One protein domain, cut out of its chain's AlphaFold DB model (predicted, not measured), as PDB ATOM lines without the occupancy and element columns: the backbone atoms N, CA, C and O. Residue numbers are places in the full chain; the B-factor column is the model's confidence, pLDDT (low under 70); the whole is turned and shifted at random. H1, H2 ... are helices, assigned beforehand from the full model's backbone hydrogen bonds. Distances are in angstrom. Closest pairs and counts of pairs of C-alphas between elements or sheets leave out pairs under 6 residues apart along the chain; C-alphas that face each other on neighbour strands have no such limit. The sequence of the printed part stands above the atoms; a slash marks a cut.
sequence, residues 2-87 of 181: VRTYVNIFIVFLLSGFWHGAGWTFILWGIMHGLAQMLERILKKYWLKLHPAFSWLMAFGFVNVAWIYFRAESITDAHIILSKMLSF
ATOM      1  N   VAL A   2     140.140 107.850 143.445       89.12
ATOM      2  CA  VAL A   2     139.006 107.284 142.664       89.12
ATOM      3  C   VAL A   2     137.754 106.991 143.506       89.12
ATOM      4  O   VAL A   2     136.660 107.390 143.126       89.12
ATOM      5  N   ARG A   3     137.915 106.394 144.698       93.31
ATOM      6  CA  ARG A   3     136.797 106.105 145.620       93.31
ATOM      7  C   ARG A   3     135.944 107.334 145.947       93.31
ATOM      8  O   ARG A   3     134.732 107.220 146.027       93.31
ATOM      9  N   THR A   4     136.554 108.508 146.107       93.00
ATOM     10  CA  THR A   4     135.817 109.745 146.402       93.00
ATOM     11  C   THR A   4     134.905 110.137 145.243       93.00
ATOM     12  O   THR A   4     133.755 110.485 145.476       93.00
ATOM     13  N   TYR A   5     135.391 110.042 144.004       94.31
ATOM     14  CA  TYR A   5     134.599 110.356 142.813       94.31
ATOM     15  C   TYR A   5     133.434 109.381 142.634       94.31
ATOM     16  O   TYR A   5     132.306 109.812 142.422       94.31
ATOM     17  N   VAL A   6     133.699 108.083 142.806       95.00
ATOM     18  CA  VAL A   6     132.667 107.038 142.749       95.00
ATOM     19  C   VAL A   6     131.609 107.258 143.830       95.00
ATOM     20  O   VAL A   6     130.423 107.241 143.529       95.00
ATOM     21  N   ASN A   7     132.017 107.545 145.070       96.75
ATOM     22  CA  ASN A   7     131.081 107.809 146.162       96.75
ATOM     23  C   ASN A   7     130.201 109.033 145.879       96.75
ATOM     24  O   ASN A   7     129.001 108.978 146.112       96.75
ATOM     25  N   ILE A   8     130.779 110.125 145.365       95.75
ATOM     26  CA  ILE A   8     130.019 111.328 144.996       95.75
ATOM     27  C   ILE A   8     128.981 110.990 143.929       95.75
ATOM     28  O   ILE A   8     127.814 111.338 144.084       95.75
ATOM     29  N   PHE A   9     129.391 110.288 142.874       96.94
ATOM     30  CA  PHE A   9     128.484 109.892 141.804       96.94
ATOM     31  C   PHE A   9     127.338 109.016 142.320       96.94
ATOM     32  O   PHE A   9     126.179 109.296 142.033       96.94
ATOM     33  N   ILE A  10     127.651 108.007 143.141       97.25
ATOM     34  CA  ILE A  10     126.650 107.122 143.748       97.25
ATOM     35  C   ILE A  10     125.675 107.919 144.618       97.25
ATOM     36  O   ILE A  10     124.473 107.711 144.507       97.25
ATOM     37  N   VAL A  11     126.155 108.851 145.447       97.25
ATOM     38  CA  VAL A  11     125.284 109.672 146.305       97.25
ATOM     39  C   VAL A  11     124.302 110.496 145.473       97.25
ATOM     40  O   VAL A  11     123.116 110.512 145.790       97.25
ATOM     41  N   PHE A  12     124.753 111.137 144.393       97.25
ATOM     42  CA  PHE A  12     123.848 111.901 143.529       97.25
ATOM     43  C   PHE A  12     122.885 111.015 142.739       97.25
ATOM     44  O   PHE A  12     121.723 111.377 142.574       97.25
ATOM     45  N   LEU A  13     123.329 109.836 142.302       96.12
ATOM     46  CA  LEU A  13     122.460 108.870 141.639       96.12
ATOM     47  C   LEU A  13     121.356 108.372 142.588       96.12
ATOM     48  O   LEU A  13     120.184 108.376 142.221       96.12
ATOM     49  N   LEU A  14     121.715 108.013 143.824       96.88
ATOM     50  CA  LEU A  14     120.761 107.632 144.870       96.88
ATOM     51  C   LEU A  14     119.822 108.786 145.239       96.88
ATOM     52  O   LEU A  14     118.640 108.551 145.467       96.88
ATOM     53  N   SER A  15     120.313 110.028 145.246       95.19
ATOM     54  CA  SER A  15     119.464 111.213 145.419       95.19
ATOM     55  C   SER A  15     118.431 111.332 144.298       95.19
ATOM     56  O   SER A  15     117.281 111.644 144.581       95.19
ATOM     57  N   GLY A  16     118.810 111.057 143.045       94.44
ATOM     58  CA  GLY A  16     117.873 111.001 141.921       94.44
ATOM     59  C   GLY A  16     116.784 109.951 142.140       94.44
ATOM     60  O   GLY A  16     115.602 110.271 142.066       94.44
ATOM     61  N   PHE A  17     117.170 108.728 142.518       93.56
ATOM     62  CA  PHE A  17     116.211 107.665 142.844       93.56
ATOM     63  C   PHE A  17     115.270 108.020 144.003       93.56
ATOM     64  O   PHE A  17     114.109 107.620 143.983       93.56
ATOM     65  N   TRP A  18     115.743 108.770 145.003       94.81
ATOM     66  CA  TRP A  18     114.912 109.208 146.129       94.81
ATOM     67  C   TRP A  18     113.800 110.181 145.711       94.81
ATOM     68  O   TRP A  18     112.720 110.158 146.295       94.81
ATOM     69  N   HIS A  19     114.039 111.018 144.699       89.38
ATOM     70  CA  HIS A  19     113.061 112.007 144.241       89.38
ATOM     71  C   HIS A  19     111.935 111.417 143.381       89.38
ATOM     72  O   HIS A  19     110.857 112.004 143.322       89.38
ATOM     73  N   GLY A  20     112.154 110.267 142.740       87.31
ATOM     74  CA  GLY A  20     111.115 109.559 141.999       87.31
ATOM     75  C   GLY A  20     111.664 108.482 141.063       87.31
ATOM     76  O   GLY A  20     112.856 108.433 140.767       87.31
ATOM     77  N   ALA A  21     110.772 107.626 140.560       81.50
ATOM     78  CA  ALA A  21     111.126 106.525 139.653       81.50
ATOM     79  C   ALA A  21     111.272 106.948 138.174       81.50
ATOM     80  O   ALA A  21     111.665 106.141 137.334       81.50
ATOM     81  N   GLY A  22     110.940 108.199 137.839       88.94
ATOM     82  CA  GLY A  22     111.050 108.722 136.479       88.94
ATOM     83  C   GLY A  22     112.502 108.839 136.003       88.94
ATOM     84  O   GLY A  22     113.397 109.230 136.754       88.94
ATOM     85  N   TRP A  23     112.736 108.570 134.715       93.44
ATOM     86  CA  TRP A  23     114.061 108.706 134.093       93.44
ATOM     87  C   TRP A  23     114.647 110.122 134.191       93.44
ATOM     88  O   TRP A  23     115.866 110.289 134.203       93.44
ATOM     89  N   THR A  24     113.788 111.133 134.290       95.38
ATOM     90  CA  THR A  24     114.153 112.539 134.480       95.38
ATOM     91  C   THR A  24     114.938 112.766 135.777       95.38
ATOM     92  O   THR A  24     115.974 113.432 135.754       95.38
ATOM     93  N   PHE A  25     114.534 112.132 136.882       95.00
ATOM     94  CA  PHE A  25     115.234 112.222 138.168       95.00
ATOM     95  C   PHE A  25     116.571 111.475 138.175       95.00
ATOM     96  O   PHE A  25     117.552 111.955 138.749       95.00
ATOM     97  N   ILE A  26     116.645 110.328 137.493       95.56
ATOM     98  CA  ILE A  26     117.903 109.584 137.322       95.56
ATOM     99  C   ILE A  26     118.897 110.429 136.522       95.56
ATOM    100  O   ILE A  26     120.047 110.587 136.936       95.56
ATOM    101  N   LEU A  27     118.455 111.012 135.403       96.44
ATOM    102  CA  LEU A  27     119.293 111.870 134.571       96.44
ATOM    103  C   LEU A  27     119.765 113.106 135.345       96.44
ATOM    104  O   LEU A  27     120.950 113.428 135.302       96.44
ATOM    105  N   TRP A  28     118.880 113.733 136.120       97.50
ATOM    106  CA  TRP A  28     119.235 114.822 137.031       97.50
ATOM    107  C   TRP A  28     120.346 114.418 138.018       97.50
ATOM    108  O   TRP A  28     121.352 115.123 138.145       97.50
ATOM    109  N   GLY A  29     120.220 113.251 138.659       97.06
ATOM    110  CA  GLY A  29     121.238 112.716 139.566       97.06
ATOM    111  C   GLY A  29     122.578 112.470 138.864       97.06
ATOM    112  O   GLY A  29     123.628 112.889 139.354       97.06
ATOM    113  N   ILE A  30     122.555 111.868 137.673       97.38
ATOM    114  CA  ILE A  30     123.754 111.647 136.847       97.38
ATOM    115  C   ILE A  30     124.424 112.980 136.495       97.38
ATOM    116  O   ILE A  30     125.636 113.112 136.667       97.38
ATOM    117  N   MET A  31     123.656 113.977 136.046       97.81
ATOM    118  CA  MET A  31     124.170 115.302 135.692       97.81
ATOM    119  C   MET A  31     124.905 115.942 136.872       97.81
ATOM    120  O   MET A  31     126.047 116.380 136.717       97.81
ATOM    121  N   HIS A  32     124.293 115.967 138.060       97.88
ATOM    122  CA  HIS A  32     124.918 116.538 139.254       97.88
ATOM    123  C   HIS A  32     126.146 115.747 139.716       97.88
ATOM    124  O   HIS A  32     127.166 116.350 140.063       97.88
ATOM    125  N   GLY A  33     126.082 114.413 139.676       97.25
ATOM    126  CA  GLY A  33     127.208 113.543 140.007       97.25
ATOM    127  C   GLY A  33     128.414 113.794 139.100       97.25
ATOM    128  O   GLY A  33     129.522 114.020 139.593       97.25
ATOM    129  N   LEU A  34     128.197 113.833 137.783       97.00
ATOM    130  CA  LEU A  34     129.245 114.121 136.802       97.00
ATOM    131  C   LEU A  34     129.804 115.534 136.964       97.00
ATOM    132  O   LEU A  34     131.023 115.701 136.977       97.00
ATOM    133  N   ALA A  35     128.952 116.544 137.147       96.44
ATOM    134  CA  ALA A  35     129.400 117.923 137.331       96.44
ATOM    135  C   ALA A  35     130.308 118.076 138.564       96.44
ATOM    136  O   ALA A  35     131.351 118.724 138.488       96.44
ATOM    137  N   GLN A  36     129.968 117.426 139.678       96.06
ATOM    138  CA  GLN A  36     130.777 117.443 140.902       96.06
ATOM    139  C   GLN A  36     132.107 116.698 140.747       96.06
ATOM    140  O   GLN A  36     133.125 117.109 141.310       96.06
ATOM    141  N   MET A  37     132.132 115.608 139.976       95.38
ATOM    142  CA  MET A  37     133.388 114.940 139.631       95.38
ATOM    143  C   MET A  37     134.269 115.835 138.749       95.38
ATOM    144  O   MET A  37     135.461 115.983 139.033       95.38
ATOM    145  N   LEU A  38     133.690 116.447 137.713       94.00
ATOM    146  CA  LEU A  38     134.397 117.317 136.772       94.00
ATOM    147  C   LEU A  38     134.957 118.567 137.453       94.00
ATOM    148  O   LEU A  38     136.121 118.890 137.228       94.00
ATOM    149  N   GLU A  39     134.192 119.225 138.327       93.88
ATOM    150  CA  GLU A  39     134.656 120.388 139.101       93.88
ATOM    151  C   GLU A  39     135.912 120.051 139.911       93.88
ATOM    152  O   GLU A  39     136.899 120.787 139.876       93.88
ATOM    153  N   ARG A  40     135.931 118.882 140.557       92.88
ATOM    154  CA  ARG A  40     137.068 118.425 141.363       92.88
ATOM    155  C   ARG A  40     138.290 118.077 140.521       92.88
ATOM    156  O   ARG A  40     139.403 118.441 140.905       92.88
ATOM    157  N   ILE A  41     138.099 117.398 139.388       93.69
ATOM    158  CA  ILE A  41     139.184 117.055 138.452       93.69
ATOM    159  C   ILE A  41     139.782 118.333 137.856       93.69
ATOM    160  O   ILE A  41     141.003 118.494 137.796       93.69
ATOM    161  N   LEU A  42     138.926 119.271 137.455       94.06
ATOM    162  CA  LEU A  42     139.308 120.502 136.771       94.06
ATOM    163  C   LEU A  42     139.543 121.673 137.728       94.06
ATOM    164  O   LEU A  42     139.755 122.794 137.266       94.06
ATOM    165  N   LYS A  43     139.588 121.435 139.044       92.81
ATOM    166  CA  LYS A  43     139.660 122.476 140.079       92.81
ATOM    167  C   LYS A  43     140.747 123.517 139.812       92.81
ATOM    168  O   LYS A  43     140.506 124.712 139.940       92.81
ATOM    169  N   LYS A  44     141.942 123.087 139.389       92.81
ATOM    170  CA  LYS A  44     143.060 123.996 139.063       92.81
ATOM    171  C   LYS A  44     142.730 124.958 137.918       92.81
ATOM    172  O   LYS A  44     143.198 126.092 137.935       92.81
ATOM    173  N   TYR A  45     141.981 124.504 136.917       92.62
ATOM    174  CA  TYR A  45     141.544 125.332 135.794       92.62
ATOM    175  C   TYR A  45     140.363 126.206 136.204       92.62
ATOM    176  O   TYR A  45     140.360 127.396 135.912       92.62
ATOM    177  N   TRP A  46     139.423 125.645 136.967       90.44
ATOM    178  CA  TRP A  46     138.248 126.358 137.455       90.44
ATOM    179  C   TRP A  46     138.604 127.565 138.327       90.44
ATOM    180  O   TRP A  46     138.024 128.635 138.179       90.44
ATOM    181  N   LEU A  47     139.619 127.426 139.187       90.81
ATOM    182  CA  LEU A  47     140.122 128.512 140.036       90.81
ATOM    183  C   LEU A  47     140.826 129.637 139.260       90.81
ATOM    184  O   LEU A  47     141.027 130.713 139.814       90.81
ATOM    185  N   LYS A  48     141.228 129.397 138.006       93.88
ATOM    186  CA  LYS A  48     141.843 130.415 137.139       93.88
ATOM    187  C   LYS A  48     140.825 131.182 136.302       93.88
ATOM    188  O   LYS A  48     141.183 132.190 135.699       93.88
ATOM    189  N   LEU A  49     139.591 130.692 136.214       92.88
ATOM    190  CA  LEU A  49     138.535 131.378 135.491       92.88
ATOM    191  C   LEU A  49     138.132 132.647 136.234       92.88
ATOM    192  O   LEU A  49     138.113 132.695 137.465       92.88
ATOM    193  N   HIS A  50     137.764 133.671 135.471       95.00
ATOM    194  CA  HIS A  50     137.207 134.876 136.058       95.00
ATOM    195  C   HIS A  50     135.898 134.526 136.802       95.00
ATOM    196  O   HIS A  50     135.063 133.816 136.231       95.00
ATOM    197  N   PRO A  51     135.673 135.024 138.036       89.94
ATOM    198  CA  PRO A  51     134.563 134.585 138.890       89.94
ATOM    199  C   PRO A  51     133.184 134.641 138.226       89.94
ATOM    200  O   PRO A  51     132.367 133.749 138.435       89.94
ATOM    201  N   ALA A  52     132.944 135.649 137.380       91.12
ATOM    202  CA  ALA A  52     131.691 135.787 136.635       91.12
ATOM    203  C   ALA A  52     131.417 134.602 135.692       91.12
ATOM    204  O   ALA A  52     130.280 134.150 135.597       91.12
ATOM    205  N   PHE A  53     132.446 134.055 135.036       93.81
ATOM    206  CA  PHE A  53     132.291 132.897 134.151       93.81
ATOM    207  C   PHE A  53     132.037 131.617 134.944       93.81
ATOM    208  O   PHE A  53     131.155 130.842 134.580       93.81
ATOM    209  N   SER A  54     132.758 131.412 136.048       91.62
ATOM    210  CA  SER A  54     132.516 130.272 136.941       91.62
ATOM    211  C   SER A  54     131.099 130.303 137.511       91.62
ATOM    212  O   SER A  54     130.428 129.273 137.563       91.62
ATOM    213  N   TRP A  55     130.620 131.492 137.889       91.50
ATOM    214  CA  TRP A  55     129.244 131.698 138.333       91.50
ATOM    215  C   TRP A  55     128.238 131.409 137.217       91.50
ATOM    216  O   TRP A  55     127.315 130.631 137.438       91.50
ATOM    217  N   LEU A  56     128.436 131.960 136.014       93.56
ATOM    218  CA  LEU A  56     127.512 131.781 134.892       93.56
ATOM    219  C   LEU A  56     127.408 130.315 134.464       93.56
ATOM    220  O   LEU A  56     126.311 129.832 134.203       93.56
ATOM    221  N   MET A  57     128.526 129.586 134.434       94.31
ATOM    222  CA  MET A  57     128.516 128.159 134.114       94.31
ATOM    223  C   MET A  57     127.810 127.333 135.188       94.31
ATOM    224  O   MET A  57     127.011 126.465 134.847       94.31
ATOM    225  N   ALA A  58     128.058 127.611 136.472       93.50
ATOM    226  CA  ALA A  58     127.361 126.928 137.560       93.50
ATOM    227  C   ALA A  58     125.855 127.231 137.534       93.50
ATOM    228  O   ALA A  58     125.041 126.314 137.612       93.50
ATOM    229  N   PHE A  59     125.484 128.502 137.365       93.81
ATOM    230  CA  PHE A  59     124.095 128.937 137.255       93.81
ATOM    231  C   PHE A  59     123.404 128.295 136.048       93.81
ATOM    232  O   PHE A  59     122.339 127.702 136.201       93.81
ATOM    233  N   GLY A  60     124.020 128.348 134.866       95.69
ATOM    234  CA  GLY A  60     123.488 127.745 133.646       95.69
ATOM    235  C   GLY A  60     123.305 126.235 133.778       95.69
ATOM    236  O   GLY A  60     122.222 125.726 133.503       95.69
ATOM    237  N   PHE A  61     124.321 125.525 134.279       97.06
ATOM    238  CA  PHE A  61     124.234 124.087 134.538       97.06
ATOM    239  C   PHE A  61     123.083 123.747 135.490       97.06
ATOM    240  O   PHE A  61     122.283 122.863 135.192       97.06
ATOM    241  N   VAL A  62     122.978 124.459 136.618       96.56
ATOM    242  CA  VAL A  62     121.920 124.224 137.606       96.56
ATOM    243  C   VAL A  62     120.543 124.461 136.985       96.56
ATOM    244  O   VAL A  62     119.678 123.609 137.142       96.56
ATOM    245  N   ASN A  63     120.339 125.542 136.225       95.88
ATOM    246  CA  ASN A  63     119.062 125.791 135.541       95.88
ATOM    247  C   ASN A  63     118.703 124.669 134.555       95.88
ATOM    248  O   ASN A  63     117.568 124.199 134.555       95.88
ATOM    249  N   VAL A  64     119.669 124.190 133.764       96.88
ATOM    250  CA  VAL A  64     119.452 123.055 132.852       96.88
ATOM    251  C   VAL A  64     119.091 121.788 133.628       96.88
ATOM    252  O   VAL A  64     118.153 121.091 133.252       96.88
ATOM    253  N   ALA A  65     119.777 121.502 134.736       97.00
ATOM    254  CA  ALA A  65     119.444 120.366 135.591       97.00
ATOM    255  C   ALA A  65     118.022 120.487 136.168       97.00
ATOM    256  O   ALA A  65     117.256 119.528 136.107       97.00
ATOM    257  N   TRP A  66     117.620 121.665 136.653       96.31
ATOM    258  CA  TRP A  66     116.269 121.896 137.183       96.31
ATOM    259  C   TRP A  66     115.157 121.687 136.148       96.31
ATOM    260  O   TRP A  66     114.069 121.252 136.526       96.31
ATOM    261  N   ILE A  67     115.417 121.926 134.858       95.75
ATOM    262  CA  ILE A  67     114.457 121.599 133.790       95.75
ATOM    263  C   ILE A  67     114.187 120.094 133.769       95.75
ATOM    264  O   ILE A  67     113.028 119.688 133.802       95.75
ATOM    265  N   TYR A  68     115.237 119.267 133.787       95.38
ATOM    266  CA  TYR A  68     115.075 117.814 133.874       95.38
ATOM    267  C   TYR A  68     114.406 117.394 135.178       95.38
ATOM    268  O   TYR A  68     113.570 116.507 135.152       95.38
ATOM    269  N   PHE A  69     114.705 118.045 136.300       94.31
ATOM    270  CA  PHE A  69     114.060 117.727 137.575       94.31
ATOM    271  C   PHE A  69     112.541 117.962 137.562       94.31
ATOM    272  O   PHE A  69     111.800 117.238 138.221       94.31
ATOM    273  N   ARG A  70     112.066 118.991 136.846       92.44
ATOM    274  CA  ARG A  70     110.656 119.408 136.868       92.44
ATOM    275  C   ARG A  70     109.811 118.833 135.731       92.44
ATOM    276  O   ARG A  70     108.592 118.741 135.901       92.44
ATOM    277  N   ALA A  71     110.418 118.533 134.587       93.56
ATOM    278  CA  ALA A  71     109.711 118.050 133.406       93.56
ATOM    279  C   ALA A  71     109.047 116.684 133.651       93.56
ATOM    280  O   ALA A  71     109.600 115.827 134.341       93.56
ATOM    281  N   GLU A  72     107.875 116.476 133.051       91.50
ATOM    282  CA  GLU A  72     107.121 115.218 133.155       91.50
ATOM    283  C   GLU A  72     107.789 114.090 132.358       91.50
ATOM    284  O   GLU A  72     107.772 112.929 132.768       91.50
ATOM    285  N   SER A  73     108.453 114.433 131.252       94.38
ATOM    286  CA  SER A  73     109.231 113.502 130.443       94.38
ATOM    287  C   SER A  73     110.558 114.103 129.970       94.38
ATOM    288  O   SER A  73     110.770 115.318 129.959       94.38
ATOM    289  N   ILE A  74     111.470 113.232 129.521       95.12
ATOM    290  CA  ILE A  74     112.717 113.656 128.867       95.12
ATOM    291  C   ILE A  74     112.410 114.474 127.606       95.12
ATOM    292  O   ILE A  74     113.118 115.436 127.314       95.12
ATOM    293  N   THR A  75     111.361 114.114 126.865       96.50
ATOM    294  CA  THR A  75     110.950 114.836 125.656       96.50
ATOM    295  C   THR A  75     110.533 116.267 125.990       96.50
ATOM    296  O   THR A  75     110.999 117.199 125.335       96.50
ATOM    297  N   ASP A  76     109.752 116.466 127.054       95.31
ATOM    298  CA  ASP A  76     109.326 117.805 127.482       95.31
ATOM    299  C   ASP A  76     110.512 118.663 127.927       95.31
ATOM    300  O   ASP A  76     110.603 119.833 127.553       95.31
ATOM    301  N   ALA A  77     111.470 118.074 128.653       95.69
ATOM    302  CA  ALA A  77     112.705 118.761 129.031       95.69
ATOM    303  C   ALA A  77     113.476 119.271 127.799       95.69
ATOM    304  O   ALA A  77     113.918 120.424 127.774       95.69
ATOM    305  N   HIS A  78     113.593 118.447 126.750       95.69
ATOM    306  CA  HIS A  78     114.239 118.850 125.499       95.69
ATOM    307  C   HIS A  78     113.457 119.942 124.771       95.69
ATOM    308  O   HIS A  78     114.072 120.891 124.292       95.69
ATOM    309  N   ILE A  79     112.124 119.868 124.728       94.50
ATOM    310  CA  ILE A  79     111.288 120.919 124.128       94.50
ATOM    311  C   ILE A  79     111.519 122.259 124.837       94.50
ATOM    312  O   ILE A  79     111.680 123.284 124.169       94.50
ATOM    313  N   ILE A  80     111.564 122.265 126.173       93.50
ATOM    314  CA  ILE A  80     111.841 123.472 126.964       93.50
ATOM    315  C   ILE A  80     113.230 124.025 126.615       93.50
ATOM    316  O   ILE A  80     113.352 125.205 126.285       93.50
ATOM    317  N   LEU A  81     114.263 123.178 126.612       94.69
ATOM    318  CA  LEU A  81     115.631 123.584 126.267       94.69
ATOM    319  C   LEU A  81     115.741 124.132 124.841       94.69
ATOM    320  O   LEU A  81     116.369 125.170 124.631       94.69
ATOM    321  N   SER A  82     115.112 123.481 123.862       94.00
ATOM    322  CA  SER A  82     115.110 123.936 122.471       94.00
ATOM    323  C   SER A  82     114.470 125.313 122.331       94.00
ATOM    324  O   SER A  82     115.044 126.166 121.661       94.00
ATOM    325  N   LYS A  83     113.341 125.569 123.005       92.62
ATOM    326  CA  LYS A  83     112.691 126.891 123.001       92.62
ATOM    327  C   LYS A  83     113.562 127.973 123.645       92.62
ATOM    328  O   LYS A  83     113.596 129.096 123.142       92.62
ATOM    329  N   MET A  84     114.280 127.643 124.724       91.38
ATOM    330  CA  MET A  84     115.211 128.573 125.375       91.38
ATOM    331  C   MET A  84     116.385 128.940 124.463       91.38
ATOM    332  O   MET A  84     116.753 130.109 124.387       91.38
ATOM    333  N   LEU A  85     116.958 127.960 123.758       92.62
ATOM    334  CA  LEU A  85     118.104 128.170 122.868       92.62
ATOM    335  C   LEU A  85     117.723 128.808 121.528       92.62
ATOM    336  O   LEU A  85     118.538 129.516 120.943       92.62
ATOM    337  N   SER A  86     116.499 128.587 121.042       94.12
ATOM    338  CA  SER A  86     115.993 129.219 119.820       94.12
ATOM    339  C   SER A  86     115.453 130.633 120.049       94.12
ATOM    340  O   SER A  86     114.944 131.237 119.111       94.12
ATOM    341  N   PHE A  87     115.512 131.146 121.286       89.50
ATOM    342  CA  PHE A  87     114.947 132.440 121.690       89.50
ATOM    343  C   PHE A  87     113.462 132.610 121.309       89.50
ATOM    344  O   PHE A  87     112.975 133.725 121.123       89.50
TER     345      PHE A  87
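This is residues 2 to 87 of the 181 residues of an uncharacterized protein of Schaedlerella arabinosiphila (UniProt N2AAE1). A flat zigzag of helices: H1 and H2 lie side by side, H4 meets one end of H2 in a narrow V, short H3 is at the wide end, and H5 folds back from H4. The 86 printed residues hold five named helices, no named strand: all helix. It is only just compact, close to loose: radius of gyration of the C-alphas 14.3 A, spans 37 by 36 by 13 A.

H1, residues 2 to 19, touches H2, residues 23 to 41, in a hairpin; closest C-alphas, Phe 9 and Gly 33, 4.3 A. H3, residues 43 to 46, touches no helix. H4, residues 51 to 70, touches H2 with residues 65 to 69 alone, at a shallow tilt of 20 degrees, opposite ways; closest C-alphas, Thr 24 and Tyr 68, 5.4 A. H5, residues 74 to 85, makes a hairpin with H4, at 38 degrees; closest C-alphas, Tyr 68 and Ala 77, 5.5 A. Every O i to N i+4 pair in H1, H2, H4 and H5 is within hydrogen-bond range; H3 is too short.

H1 begins at C-alpha 2 (139.006, 107.284, 142.664); H5 ends at C-alpha 85 (118.104, 128.170, 122.868). H4 spans 28.4 A.

The printed part has no cut; no printed residue is under 70.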